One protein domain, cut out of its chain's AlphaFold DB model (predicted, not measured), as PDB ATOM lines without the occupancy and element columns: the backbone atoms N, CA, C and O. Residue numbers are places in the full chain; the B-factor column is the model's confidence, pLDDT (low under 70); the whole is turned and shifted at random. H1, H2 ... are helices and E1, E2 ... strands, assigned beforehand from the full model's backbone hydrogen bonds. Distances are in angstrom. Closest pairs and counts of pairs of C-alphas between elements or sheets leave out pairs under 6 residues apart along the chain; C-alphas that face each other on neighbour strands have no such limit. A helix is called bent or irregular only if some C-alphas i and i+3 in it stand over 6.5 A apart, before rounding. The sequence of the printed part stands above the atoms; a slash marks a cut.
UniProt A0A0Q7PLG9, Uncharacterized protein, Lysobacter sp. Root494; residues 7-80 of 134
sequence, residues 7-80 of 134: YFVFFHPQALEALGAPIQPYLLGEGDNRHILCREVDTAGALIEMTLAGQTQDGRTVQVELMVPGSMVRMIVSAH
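This is residues 7 to 80 of the 134 residues of an uncharacterized protein of Lysobacter sp. Root494 (UniProt A0A0Q7PLG9). Two small three-stranded sheets, E2 E1 E6 and E3 E4 E5, are stacked face to face as a sandwich with their strands crossed, and the long E4 and E5 hairpin makes the longest axis. Two short helices sit at the margin of the sandwich: H1 only grazes the sheet E2 E1 E6, while H2 only grazes both sheets. The printed part has 74 residues, with named elements in the order E1 H1 H2 E2 E3 E4 E5 E6; both sheets are antiparallel in the orders just given, and the class is mixed, helices and strands. The whole is compact, with a radius of gyration of the C-alphas of 11.9 A, and rounded, spanning 34 by 27 by 24 A.

E1, residues 7 to 11, is the inner strand of the first sheet. Its antiparallel neighbour E2, residues 35 to 38, is paired by N 9 and O 36 at 2.9 A. On its other side E6, residues 73 to 79, is antiparallel too, with N 8 and O 77 at 2.8 A. H1, residues 13 to 19, only grazes this sheet; its closest C-alphas to E6 are those of Ala 15 and Val 73, 7.5 A apart. H2, residues 21 to 26, only grazes both sheets, with residues 23 to 26; the C-alphas of Tyr 26 and Ile 36, its closest to E2, are 5.9 A apart. Residues 27 to 28 pair antiparallel with residues 35 to 36 of E2. E2 runs on into E3, residues 40 to 42, at 98 degrees. E3, E4, residues 47 to 55, and E5, residues 61 to 69, form a meander, each strand the antiparallel neighbour of the one before, and both successive pairs are hairpins. N 42 and O 49 are 2.8 A apart, and N 50 and O 66 also 2.8 A. E4 bends by 51 degrees at residue 52, where the C-alphas of Cys 38 and Leu 52, the closest of E2 and E4, are 4.5 A apart. The two sheets' best planes are 15 degrees apart, their strands at 56 degrees. E1 and E5, for instance, are apart. In H1 every O i to N i+4 pair is within hydrogen-bond range; in H2 0 of 2 are, beside 2 of 3 O i to N i+3 pairs.

E1 begins at C-alpha 7, (179.018, 193.163, 261.487), and is 12.8 A long. H1 and H2 are each 10.1 A long; H2 is irregular, with C-alphas 22 and 25 7.2 A apart. E2 measures 9.4 A and E3 6.8 A. E4 begins at C-alpha 47, (163.963, 188.677, 265.613), and measures 23.5 A, E5 25.5 A. E6, 17.2 A, ends at C-alpha 79, (182.978, 197.249, 259.478).

The two C-alphas farthest apart, those of Ala 44 and Asp 58, are 34.2 A apart. The printed part has no cut and no long link; H2 to E2 is a short link of 8 residues. The mean pLDDT of the printed part is 90.0, and no printed residue is under 70.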
ATOM      1  N   TYR A   7     179.669 192.526 260.356       92.19
ATOM      2  CA  TYR A   7     179.018 193.163 261.487       92.19
ATOM      3  C   TYR A   7     179.505 192.537 262.789       92.19
ATOM      4  O   TYR A   7     179.490 191.320 262.945       92.19
ATOM      5  N   PHE A   8     179.876 193.366 263.753       93.44
ATOM      6  CA  PHE A   8     180.131 192.954 265.124       93.44
ATOM      7  C   PHE A   8     178.859 193.157 265.943       93.44
ATOM      8  O   PHE A   8     178.397 194.287 266.116       93.44
ATOM      9  N   VAL A   9     178.289 192.065 266.445       94.38
ATOM     10  CA  VAL A   9     177.066 192.084 267.251       94.38
ATOM     11  C   VAL A   9     177.421 191.849 268.712       94.38
ATOM     12  O   VAL A   9     177.900 190.779 269.084       94.38
ATOM     13  N   PHE A  10     177.174 192.856 269.543       94.81
ATOM     14  CA  PHE A  10     177.406 192.831 270.981       94.81
ATOM     15  C   PHE A  10     176.101 192.546 271.714       94.81
ATOM     16  O   PHE A  10     175.067 193.152 271.428       94.81
ATOM     17  N   PHE A  11     176.163 191.674 272.713       93.94
ATOM     18  CA  PHE A  11     175.009 191.260 273.507       93.94
ATOM     19  C   PHE A  11     175.047 191.881 274.902       93.94
ATOM     20  O   PHE A  11     176.112 192.200 275.434       93.94
ATOM     21  N   HIS A  12     173.880 192.037 275.523       93.62
ATOM     22  CA  HIS A  12     173.826 192.322 276.956       93.62
ATOM     23  C   HIS A  12     174.342 191.115 277.768       93.62
ATOM     24  O   HIS A  12     174.137 189.977 277.346       93.62
ATOM     25  N   PRO A  13     174.938 191.308 278.961       91.19
ATOM     26  CA  PRO A  13     175.401 190.189 279.792       91.19
ATOM     27  C   PRO A  13     174.302 189.153 280.076       91.19
ATOM     28  O   PRO A  13     174.508 187.958 279.894       91.19
ATOM     29  N   GLN A  14     173.090 189.627 280.384       91.50
ATOM     30  CA  GLN A  14     171.910 188.780 280.602       91.50
ATOM     31  C   GLN A  14     171.532 187.951 279.364       91.50
ATOM     32  O   GLN A  14     171.039 186.833 279.488       91.50
ATOM     33  N   ALA A  15     171.777 188.471 278.157       91.56
ATOM     34  CA  ALA A  15     171.528 187.734 276.926       91.56
ATOM     35  C   ALA A  15     172.544 186.610 276.720       91.56
ATOM     36  O   ALA A  15     172.169 185.532 276.276       91.56
ATOM     37  N   LEU A  16     173.813 186.827 277.077       90.38
ATOM     38  CA  LEU A  16     174.834 185.780 277.007       90.38
ATOM     39  C   LEU A  16     174.533 184.631 277.978       90.38
ATOM     40  O   LEU A  16     174.760 183.469 277.642       90.38
ATOM     41  N   GLU A  17     173.982 184.947 279.150       89.19
ATOM     42  CA  GLU A  17     173.507 183.950 280.114       89.19
ATOM     43  C   GLU A  17     172.295 183.171 279.581       89.19
ATOM     44  O   GLU A  17     172.269 181.944 279.668       89.19
ATOM     45  N   ALA A  18     171.321 183.866 278.982       90.56
ATOM     46  CA  ALA A  18     170.099 183.255 278.457       90.56
ATOM     47  C   ALA A  18     170.332 182.412 277.190       90.56
ATOM     48  O   ALA A  18     169.783 181.318 277.066       90.56
ATOM     49  N   LEU A  19     171.140 182.910 276.249       87.94
ATOM     50  CA  LEU A  19     171.482 182.213 275.006       87.94
ATOM     51  C   LEU A  19     172.421 181.029 275.266       87.94
ATOM     52  O   LEU A  19     172.360 180.035 274.547       87.94
ATOM     53  N   GLY A  20     173.253 181.104 276.309       86.44
ATOM     54  CA  GLY A  20     173.957 179.960 276.877       86.44
ATOM     55  C   GLY A  20     174.995 179.313 275.952       86.44
ATOM     56  O   GLY A  20     175.737 179.987 275.237       86.44
ATOM     57  N   ALA A  21     175.089 177.981 276.025       85.19
ATOM     58  CA  ALA A  21     176.111 177.174 275.349       85.19
ATOM     59  C   ALA A  21     176.087 177.217 273.801       85.19
ATOM     60  O   ALA A  21     177.171 177.237 273.215       85.19
ATOM     61  N   PRO A  22     174.926 177.262 273.114       87.25
ATOM     62  CA  PRO A  22     174.862 177.264 271.649       87.25
ATOM     63  C   PRO A  22     175.629 178.391 270.949       87.25
ATOM     64  O   PRO A  22     176.144 178.178 269.853       87.25
ATOM     65  N   ILE A  23     175.723 179.574 271.565       88.81
ATOM     66  CA  ILE A  23     176.393 180.732 270.952       88.81
ATOM     67  C   ILE A  23     177.881 180.836 271.311       88.81
ATOM     68  O   ILE A  23     178.619 181.555 270.645       88.81
ATOM     69  N   GLN A  24     178.340 180.098 272.330       89.25
ATOM     70  CA  GLN A  24     179.732 180.115 272.799       89.25
ATOM     71  C   GLN A  24     180.781 179.888 271.704       89.25
ATOM     72  O   GLN A  24     181.738 180.656 271.685       89.25
ATOM     73  N   PRO A  25     180.642 178.910 270.783       89.62
ATOM     74  CA  PRO A  25     181.671 178.682 269.766       89.62
ATOM     75  C   PRO A  25     181.812 179.838 268.763       89.62
ATOM     76  O   PRO A  25     182.798 179.882 268.035       89.62
ATOM     77  N   TYR A  26     180.845 180.756 268.717       90.19
ATOM     78  CA  TYR A  26     180.831 181.900 267.803       90.19
ATOM     79  C   TYR A  26     181.160 183.226 268.495       90.19
ATOM     80  O   TYR A  26     181.300 184.249 267.823       90.19
ATOM     81  N   LEU A  27     181.262 183.225 269.828       91.69
ATOM     82  CA  LEU A  27     181.617 184.411 270.593       91.69
ATOM     83  C   LEU A  27     183.122 184.650 270.520       91.69
ATOM     84  O   LEU A  27     183.935 183.787 270.839       91.69
ATOM     85  N   LEU A  28     183.462 185.865 270.123       91.00
ATOM     86  CA  LEU A  28     184.808 186.404 270.030       91.00
ATOM     87  C   LEU A  28     184.999 187.459 271.122       91.00
ATOM     88  O   LEU A  28     184.035 188.056 271.605       91.00
ATOM     89  N   GLY A  29     186.255 187.728 271.474       88.75
ATOM     90  CA  GLY A  29     186.599 188.693 272.517       88.75
ATOM     91  C   GLY A  29     186.327 188.182 273.935       88.75
ATOM     92  O   GLY A  29     185.884 187.058 274.146       88.75
ATOM     93  N   GLU A  30     186.602 189.033 274.921       85.62
ATOM     94  CA  GLU A  30     186.580 188.683 276.345       85.62
ATOM     95  C   GLU A  30     185.844 189.756 277.161       85.62
ATOM     96  O   GLU A  30     185.820 190.935 276.789       85.62
ATOM     97  N   GLY A  31     185.249 189.350 278.287       85.50
ATOM     98  CA  GLY A  31     184.553 190.252 279.214       85.50
ATOM     99  C   GLY A  31     183.417 191.048 278.558       85.50
ATOM    100  O   GLY A  31     182.490 190.472 277.994       85.50
ATOM    101  N   ASP A  32     183.502 192.377 278.623       82.75
ATOM    102  CA  ASP A  32     182.488 193.293 278.077       82.75
ATOM    103  C   ASP A  32     182.555 193.456 276.550       82.75
ATOM    104  O   ASP A  32     181.616 193.969 275.943       82.75
ATOM    105  N   ASN A  33     183.642 193.007 275.912       85.44
ATOM    106  CA  ASN A  33     183.835 193.103 274.461       85.44
ATOM    107  C   ASN A  33     183.413 191.826 273.724       85.44
ATOM    108  O   ASN A  33     183.810 191.625 272.574       85.44
ATOM    109  N   ARG A  34     182.642 190.948 274.375       92.00
ATOM    110  CA  ARG A  34     182.154 189.714 273.757       92.00
ATOM    111  C   ARG A  34     181.164 190.028 272.641       92.00
ATOM    112  O   ARG A  34     180.137 190.667 272.877       92.00
ATOM    113  N   HIS A  35     181.471 189.559 271.441       93.44
ATOM    114  CA  HIS A  35     180.683 189.828 270.243       93.44
ATOM    115  C   HIS A  35     180.662 188.630 269.298       93.44
ATOM    116  O   HIS A  35     181.507 187.744 269.383       93.44
ATOM    117  N   ILE A  36     179.708 188.620 268.373       93.50
ATOM    118  CA  ILE A  36     179.679 187.687 267.243       93.50
ATOM    119  C   ILE A  36     180.029 188.465 265.977       93.50
ATOM    120  O   ILE A  36     179.514 189.564 265.766       93.50
ATOM    121  N   LEU A  37     180.910 187.900 265.149       92.38
ATOM    122  CA  LEU A  37     181.194 188.415 263.813       92.38
ATOM    123  C   LEU A  37     180.215 187.794 262.811       92.38
ATOM    124  O   LEU A  37     180.268 186.596 262.529       92.38
ATOM    125  N   CYS A  38     179.338 188.624 262.266       92.56
ATOM    126  CA  CYS A  38     178.329 188.253 261.284       92.56
ATOM    127  C   CYS A  38     178.718 188.781 259.900       92.56
ATOM    128  O   CYS A  38     179.312 189.848 259.769       92.56
ATOM    129  N   ARG A  39     178.355 188.050 258.848       90.94
ATOM    130  CA  ARG A  39     178.461 188.508 257.456       90.94
ATOM    131  C   ARG A  39     177.299 189.422 257.089       90.94
ATOM    132  O   ARG A  39     177.502 190.438 256.437       90.94
ATOM    133  N   GLU A  40     176.099 189.064 257.533       90.81
ATOM    134  CA  GLU A  40     174.864 189.802 257.266       90.81
ATOM    135  C   GLU A  40     174.019 189.871 258.538       90.81
ATOM    136  O   GLU A  40     174.072 188.962 259.376       90.81
ATOM    137  N   VAL A  41     173.266 190.961 258.677       92.50
ATOM    138  CA  VAL A  41     172.333 191.205 259.779       92.50
ATOM    139  C   VAL A  41     171.059 191.819 259.205       92.50
ATOM    140  O   VAL A  41     171.120 192.886 258.592       92.50
ATOM    141  N   ASP A  42     169.916 191.184 259.450       92.88
ATOM    142  CA  ASP A  42     168.587 191.729 259.179       92.88
ATOM    143  C   ASP A  42     167.882 192.062 260.503       92.88
ATOM    144  O   ASP A  42     167.881 191.283 261.455       92.88
ATOM    145  N   THR A  43     167.301 193.257 260.572       93.12
ATOM    146  CA  THR A  43     166.578 193.779 261.743       93.12
ATOM    147  C   THR A  43     165.121 194.132 261.423       93.12
ATOM    148  O   THR A  43     164.438 194.714 262.263       93.12
ATOM    149  N   ALA A  44     164.631 193.803 260.223       90.06
ATOM    150  CA  ALA A  44     163.274 194.124 259.783       90.06
ATOM    151  C   ALA A  44     162.190 193.277 260.479       90.06
ATOM    152  O   ALA A  44     161.023 193.673 260.505       90.06
ATOM    153  N   GLY A  45     162.562 192.116 261.028       88.38
ATOM    154  CA  GLY A  45     161.663 191.172 261.688       88.38
ATOM    155  C   GLY A  45     161.500 191.379 263.199       88.38
ATOM    156  O   GLY A  45     162.084 192.264 263.818       88.38
ATOM    157  N   ALA A  46     160.700 190.505 263.822       91.38
ATOM    158  CA  ALA A  46     160.571 190.442 265.284       91.38
ATOM    159  C   ALA A  46     161.843 189.907 265.971       91.38
ATOM    160  O   ALA A  46     162.085 190.169 267.151       91.38
ATOM    161  N   LEU A  47     162.642 189.144 265.226       94.12
ATOM    162  CA  LEU A  47     163.963 188.677 265.613       94.12
ATOM    163  C   LEU A  47     164.985 189.338 264.692       94.12
ATOM    164  O   LEU A  47     164.702 189.600 263.527       94.12
ATOM    165  N   ILE A  48     166.165 189.596 265.238       95.12
ATOM    166  CA  ILE A  48     167.340 189.964 264.465       95.12
ATOM    167  C   ILE A  48     167.899 188.678 263.876       95.12
ATOM    168  O   ILE A  48     168.256 187.757 264.618       95.12
ATOM    169  N   GLU A  49     167.963 188.624 262.556       95.62
ATOM    170  CA  GLU A  49     168.482 187.491 261.802       95.62
ATOM    171  C   GLU A  49     169.942 187.771 261.464       95.62
ATOM    172  O   GLU A  49     170.292 188.838 260.960       95.62
ATOM    173  N   MET A  50     170.825 186.838 261.794       94.50
ATOM    174  CA  MET A  50     172.260 187.007 261.622       94.50
ATOM    175  C   MET A  50     172.825 185.821 260.867       94.50
ATOM    176  O   MET A  50     172.666 184.675 261.286       94.50
ATOM    177  N   THR A  51     173.554 186.101 259.797       93.56
ATOM    178  CA  THR A  51     174.290 185.080 259.053       93.56
ATOM    179  C   THR A  51     175.758 185.136 259.440       93.56
ATOM    180  O   THR A  51     176.406 186.168 259.263       93.56
ATOM    181  N   LEU A  52     176.321 184.025 259.911       92.06
ATOM    182  CA  LEU A  52     177.739 183.897 260.259       92.06
ATOM    183  C   LEU A  52     178.353 182.604 259.701       92.06
ATOM    184  O   LEU A  52     177.658 181.694 259.253       92.06
ATOM    185  N   ALA A  53     179.683 182.537 259.701       88.56
ATOM    186  CA  ALA A  53     180.411 181.322 259.359       88.56
ATOM    187  C   ALA A  53     180.652 180.494 260.627       88.56
ATOM    188  O   ALA A  53     181.269 180.969 261.579       88.56
ATOM    189  N   GLY A  54     180.171 179.255 260.631       85.75
ATOM    190  CA  GLY A  54     180.486 178.258 261.643       85.75
ATOM    191  C   GLY A  54     181.483 177.226 261.131       85.75
ATOM    192  O   GLY A  54     181.702 177.092 259.928       85.75
ATOM    193  N   GLN A  55     182.063 176.467 262.055       85.25
ATOM    194  CA  GLN A  55     182.953 175.352 261.744       85.25
ATOM    195  C   GLN A  55     182.333 174.060 262.273       85.25
ATOM    196  O   GLN A  55     181.923 173.991 263.433       85.25
ATOM    197  N   THR A  56     182.253 173.031 261.432       79.75
ATOM    198  CA  THR A  56     181.838 171.695 261.876       79.75
ATOM    199  C   THR A  56     182.981 170.990 262.604       79.75
ATOM    200  O   THR A  56     184.142 171.385 262.493       79.75
ATOM    201  N   GLN A  57     182.673 169.901 263.316       78.75
ATOM    202  CA  GLN A  57     183.691 169.070 263.981       78.75
ATOM    203  C   GLN A  57     184.738 168.514 262.997       78.75
ATOM    204  O   GLN A  57     185.881 168.291 263.380       78.75
ATOM    205  N   ASP A  58     184.372 168.378 261.720       80.88
ATOM    206  CA  ASP A  58     185.255 167.927 260.637       80.88
ATOM    207  C   ASP A  58     186.094 169.065 260.020       80.88
ATOM    208  O   ASP A  58     186.748 168.874 258.994       80.88
ATOM    209  N   GLY A  59     186.032 170.275 260.590       81.06
ATOM    210  CA  GLY A  59     186.765 171.453 260.118       81.06
ATOM    211  C   GLY A  59     186.212 172.081 258.837       81.06
ATOM    212  O   GLY A  59     186.888 172.907 258.224       81.06
ATOM    213  N   ARG A  60     184.999 171.708 258.407       85.69
ATOM    214  CA  ARG A  60     184.345 172.330 257.247       85.69
ATOM    215  C   ARG A  60     183.631 173.607 257.666       85.69
ATOM    216  O   ARG A  60     182.944 173.627 258.684       85.69
ATOM    217  N   THR A  61     183.730 174.628 256.825       84.50
ATOM    218  CA  THR A  61     182.971 175.864 257.002       84.50
ATOM    219  C   THR A  61     181.531 175.668 256.569       84.50
ATOM    220  O   THR A  61     181.257 175.235 255.448       84.50
ATOM    221  N   VAL A  62     180.615 175.987 257.474       89.38
ATOM    222  CA  VAL A  62     179.171 175.986 257.241       89.38
ATOM    223  C   VAL A  62     178.624 177.382 257.466       89.38
ATOM    224  O   VAL A  62     179.134 178.141 258.287       89.38
ATOM    225  N   GLN A  63     177.579 177.730 256.729       90.62
ATOM    226  CA  GLN A  63     176.825 178.946 256.992       90.62
ATOM    227  C   GLN A  63     175.821 178.663 258.110       90.62
ATOM    228  O   GLN A  63     175.095 177.672 258.052       90.62
ATOM    229  N   VAL A  64     175.823 179.513 259.133       91.56
ATOM    230  CA  VAL A  64     174.933 179.419 260.290       91.56
ATOM    231  C   VAL A  64     174.052 180.654 260.311       91.56
ATOM    232  O   VAL A  64     174.541 181.778 260.204       91.56
ATOM    233  N   GLU A  65     172.754 180.424 260.460       93.75
ATOM    234  CA  GLU A  65     171.746 181.458 260.632       93.75
ATOM    235  C   GLU A  65     171.294 181.457 262.093       93.75
ATOM    236  O   GLU A  65     170.907 180.420 262.641       93.75
ATOM    237  N   LEU A  66     171.414 182.607 262.750       92.31
ATOM    238  CA  LEU A  66     171.096 182.789 264.157       92.31
ATOM    239  C   LEU A  66     170.039 183.881 264.295       92.31
ATOM    240  O   LEU A  66     170.268 185.025 263.915       92.31
ATOM    241  N   MET A  67     168.898 183.528 264.882       94.69
ATOM    242  CA  MET A  67     167.805 184.459 265.152       94.69
ATOM    243  C   MET A  67     167.782 184.801 266.642       94.69
ATOM    244  O   MET A  67     167.664 183.906 267.483       94.69
ATOM    245  N   VAL A  68     167.888 186.085 266.981       93.12
ATOM    246  CA  VAL A  68     167.905 186.558 268.376       93.12
ATOM    247  C   VAL A  68     166.913 187.698 268.591       93.12
ATOM    248  O   VAL A  68     166.771 188.557 267.725       93.12
ATOM    249  N   PRO A  69     166.223 187.771 269.742       94.81
ATOM    250  CA  PRO A  69     165.395 188.928 270.063       94.81
ATOM    251  C   PRO A  69     166.221 190.216 270.082       94.81
ATOM    252  O   PRO A  69     167.293 190.257 270.687       94.81
ATOM    253  N   GLY A  70     165.700 191.299 269.500       93.31
ATOM    254  CA  GLY A  70     166.411 192.582 269.484       93.31
ATOM    255  C   GLY A  70     166.738 193.127 270.877       93.31
ATOM    256  O   GLY A  70     167.787 193.729 271.071       93.31
ATOM    257  N   SER A  71     165.914 192.819 271.885       94.12
ATOM    258  CA  SER A  71     166.150 193.203 273.285       94.12
ATOM    259  C   SER A  71     167.396 192.565 273.914       94.12
ATOM    260  O   SER A  71     167.832 192.990 274.979       94.12
ATOM    261  N   MET A  72     167.946 191.515 273.298       94.69
ATOM    262  CA  MET A  72     169.161 190.839 273.758       94.69
ATOM    263  C   MET A  72     170.439 191.470 273.191       94.69
ATOM    264  O   MET A  72     171.522 191.295 273.760       94.69
ATOM    265  N   VAL A  73     170.317 192.214 272.092       94.12
ATOM    266  CA  VAL A  73     171.436 192.850 271.400       94.12
ATOM    267  C   VAL A  73     171.637 194.255 271.951       94.12
ATOM    268  O   VAL A  73     170.726 195.076 271.971       94.12
ATOM    269  N   ARG A  74     172.862 194.536 272.392       94.00
ATOM    270  CA  ARG A  74     173.266 195.842 272.914       94.00
ATOM    271  C   ARG A  74     173.642 196.803 271.792       94.00
ATOM    272  O   ARG A  74     173.347 197.991 271.871       94.00
ATOM    273  N   MET A  75     174.398 196.314 270.810       94.56
ATOM    274  CA  MET A  75     174.994 197.151 269.769       94.56
ATOM    275  C   MET A  75     175.372 196.311 268.553       94.56
ATOM    276  O   MET A  75     175.849 195.190 268.707       94.56
ATOM    277  N   ILE A  76     175.205 196.874 267.358       93.88
ATOM    278  CA  ILE A  76     175.647 196.280 266.094       93.88
ATOM    279  C   ILE A  76     176.560 197.287 265.404       93.88
ATOM    280  O   ILE A  76     176.174 198.440 265.218       93.88
ATOM    281  N   VAL A  77     177.772 196.864 265.049       91.88
ATOM    282  CA  VAL A  77     178.788 197.710 264.413       91.88
ATOM    283  C   VAL A  77     179.137 197.122 263.056       91.88
ATOM    284  O   VAL A  77     179.652 196.014 262.990       91.88
ATOM    285  N   SER A  78     178.877 197.852 261.976       87.94
ATOM    286  CA  SER A  78     179.334 197.479 260.634       87.94
ATOM    287  C   SER A  78     180.797 197.883 260.437       87.94
ATOM    288  O   SER A  78     181.141 199.045 260.674       87.94
ATOM    289  N   ALA A  79     181.631 196.967 259.956       78.25
ATOM    290  CA  ALA A  79     182.978 197.249 259.478       78.25
ATOM    291  C   ALA A  79     183.083 196.839 258.006       78.25
ATOM    292  O   ALA A  79     182.804 195.698 257.638       78.25
ATOM    293  N   HIS A  80     183.446 197.802 257.164       72.31
ATOM    294  CA  HIS A  80     183.702 197.615 255.740       72.31
ATOM    295  C   HIS A  80     184.929 198.456 255.385       72.31
ATOM    296  O   HIS A  80     185.010 199.603 255.828       72.31
TER     297      HIS A  80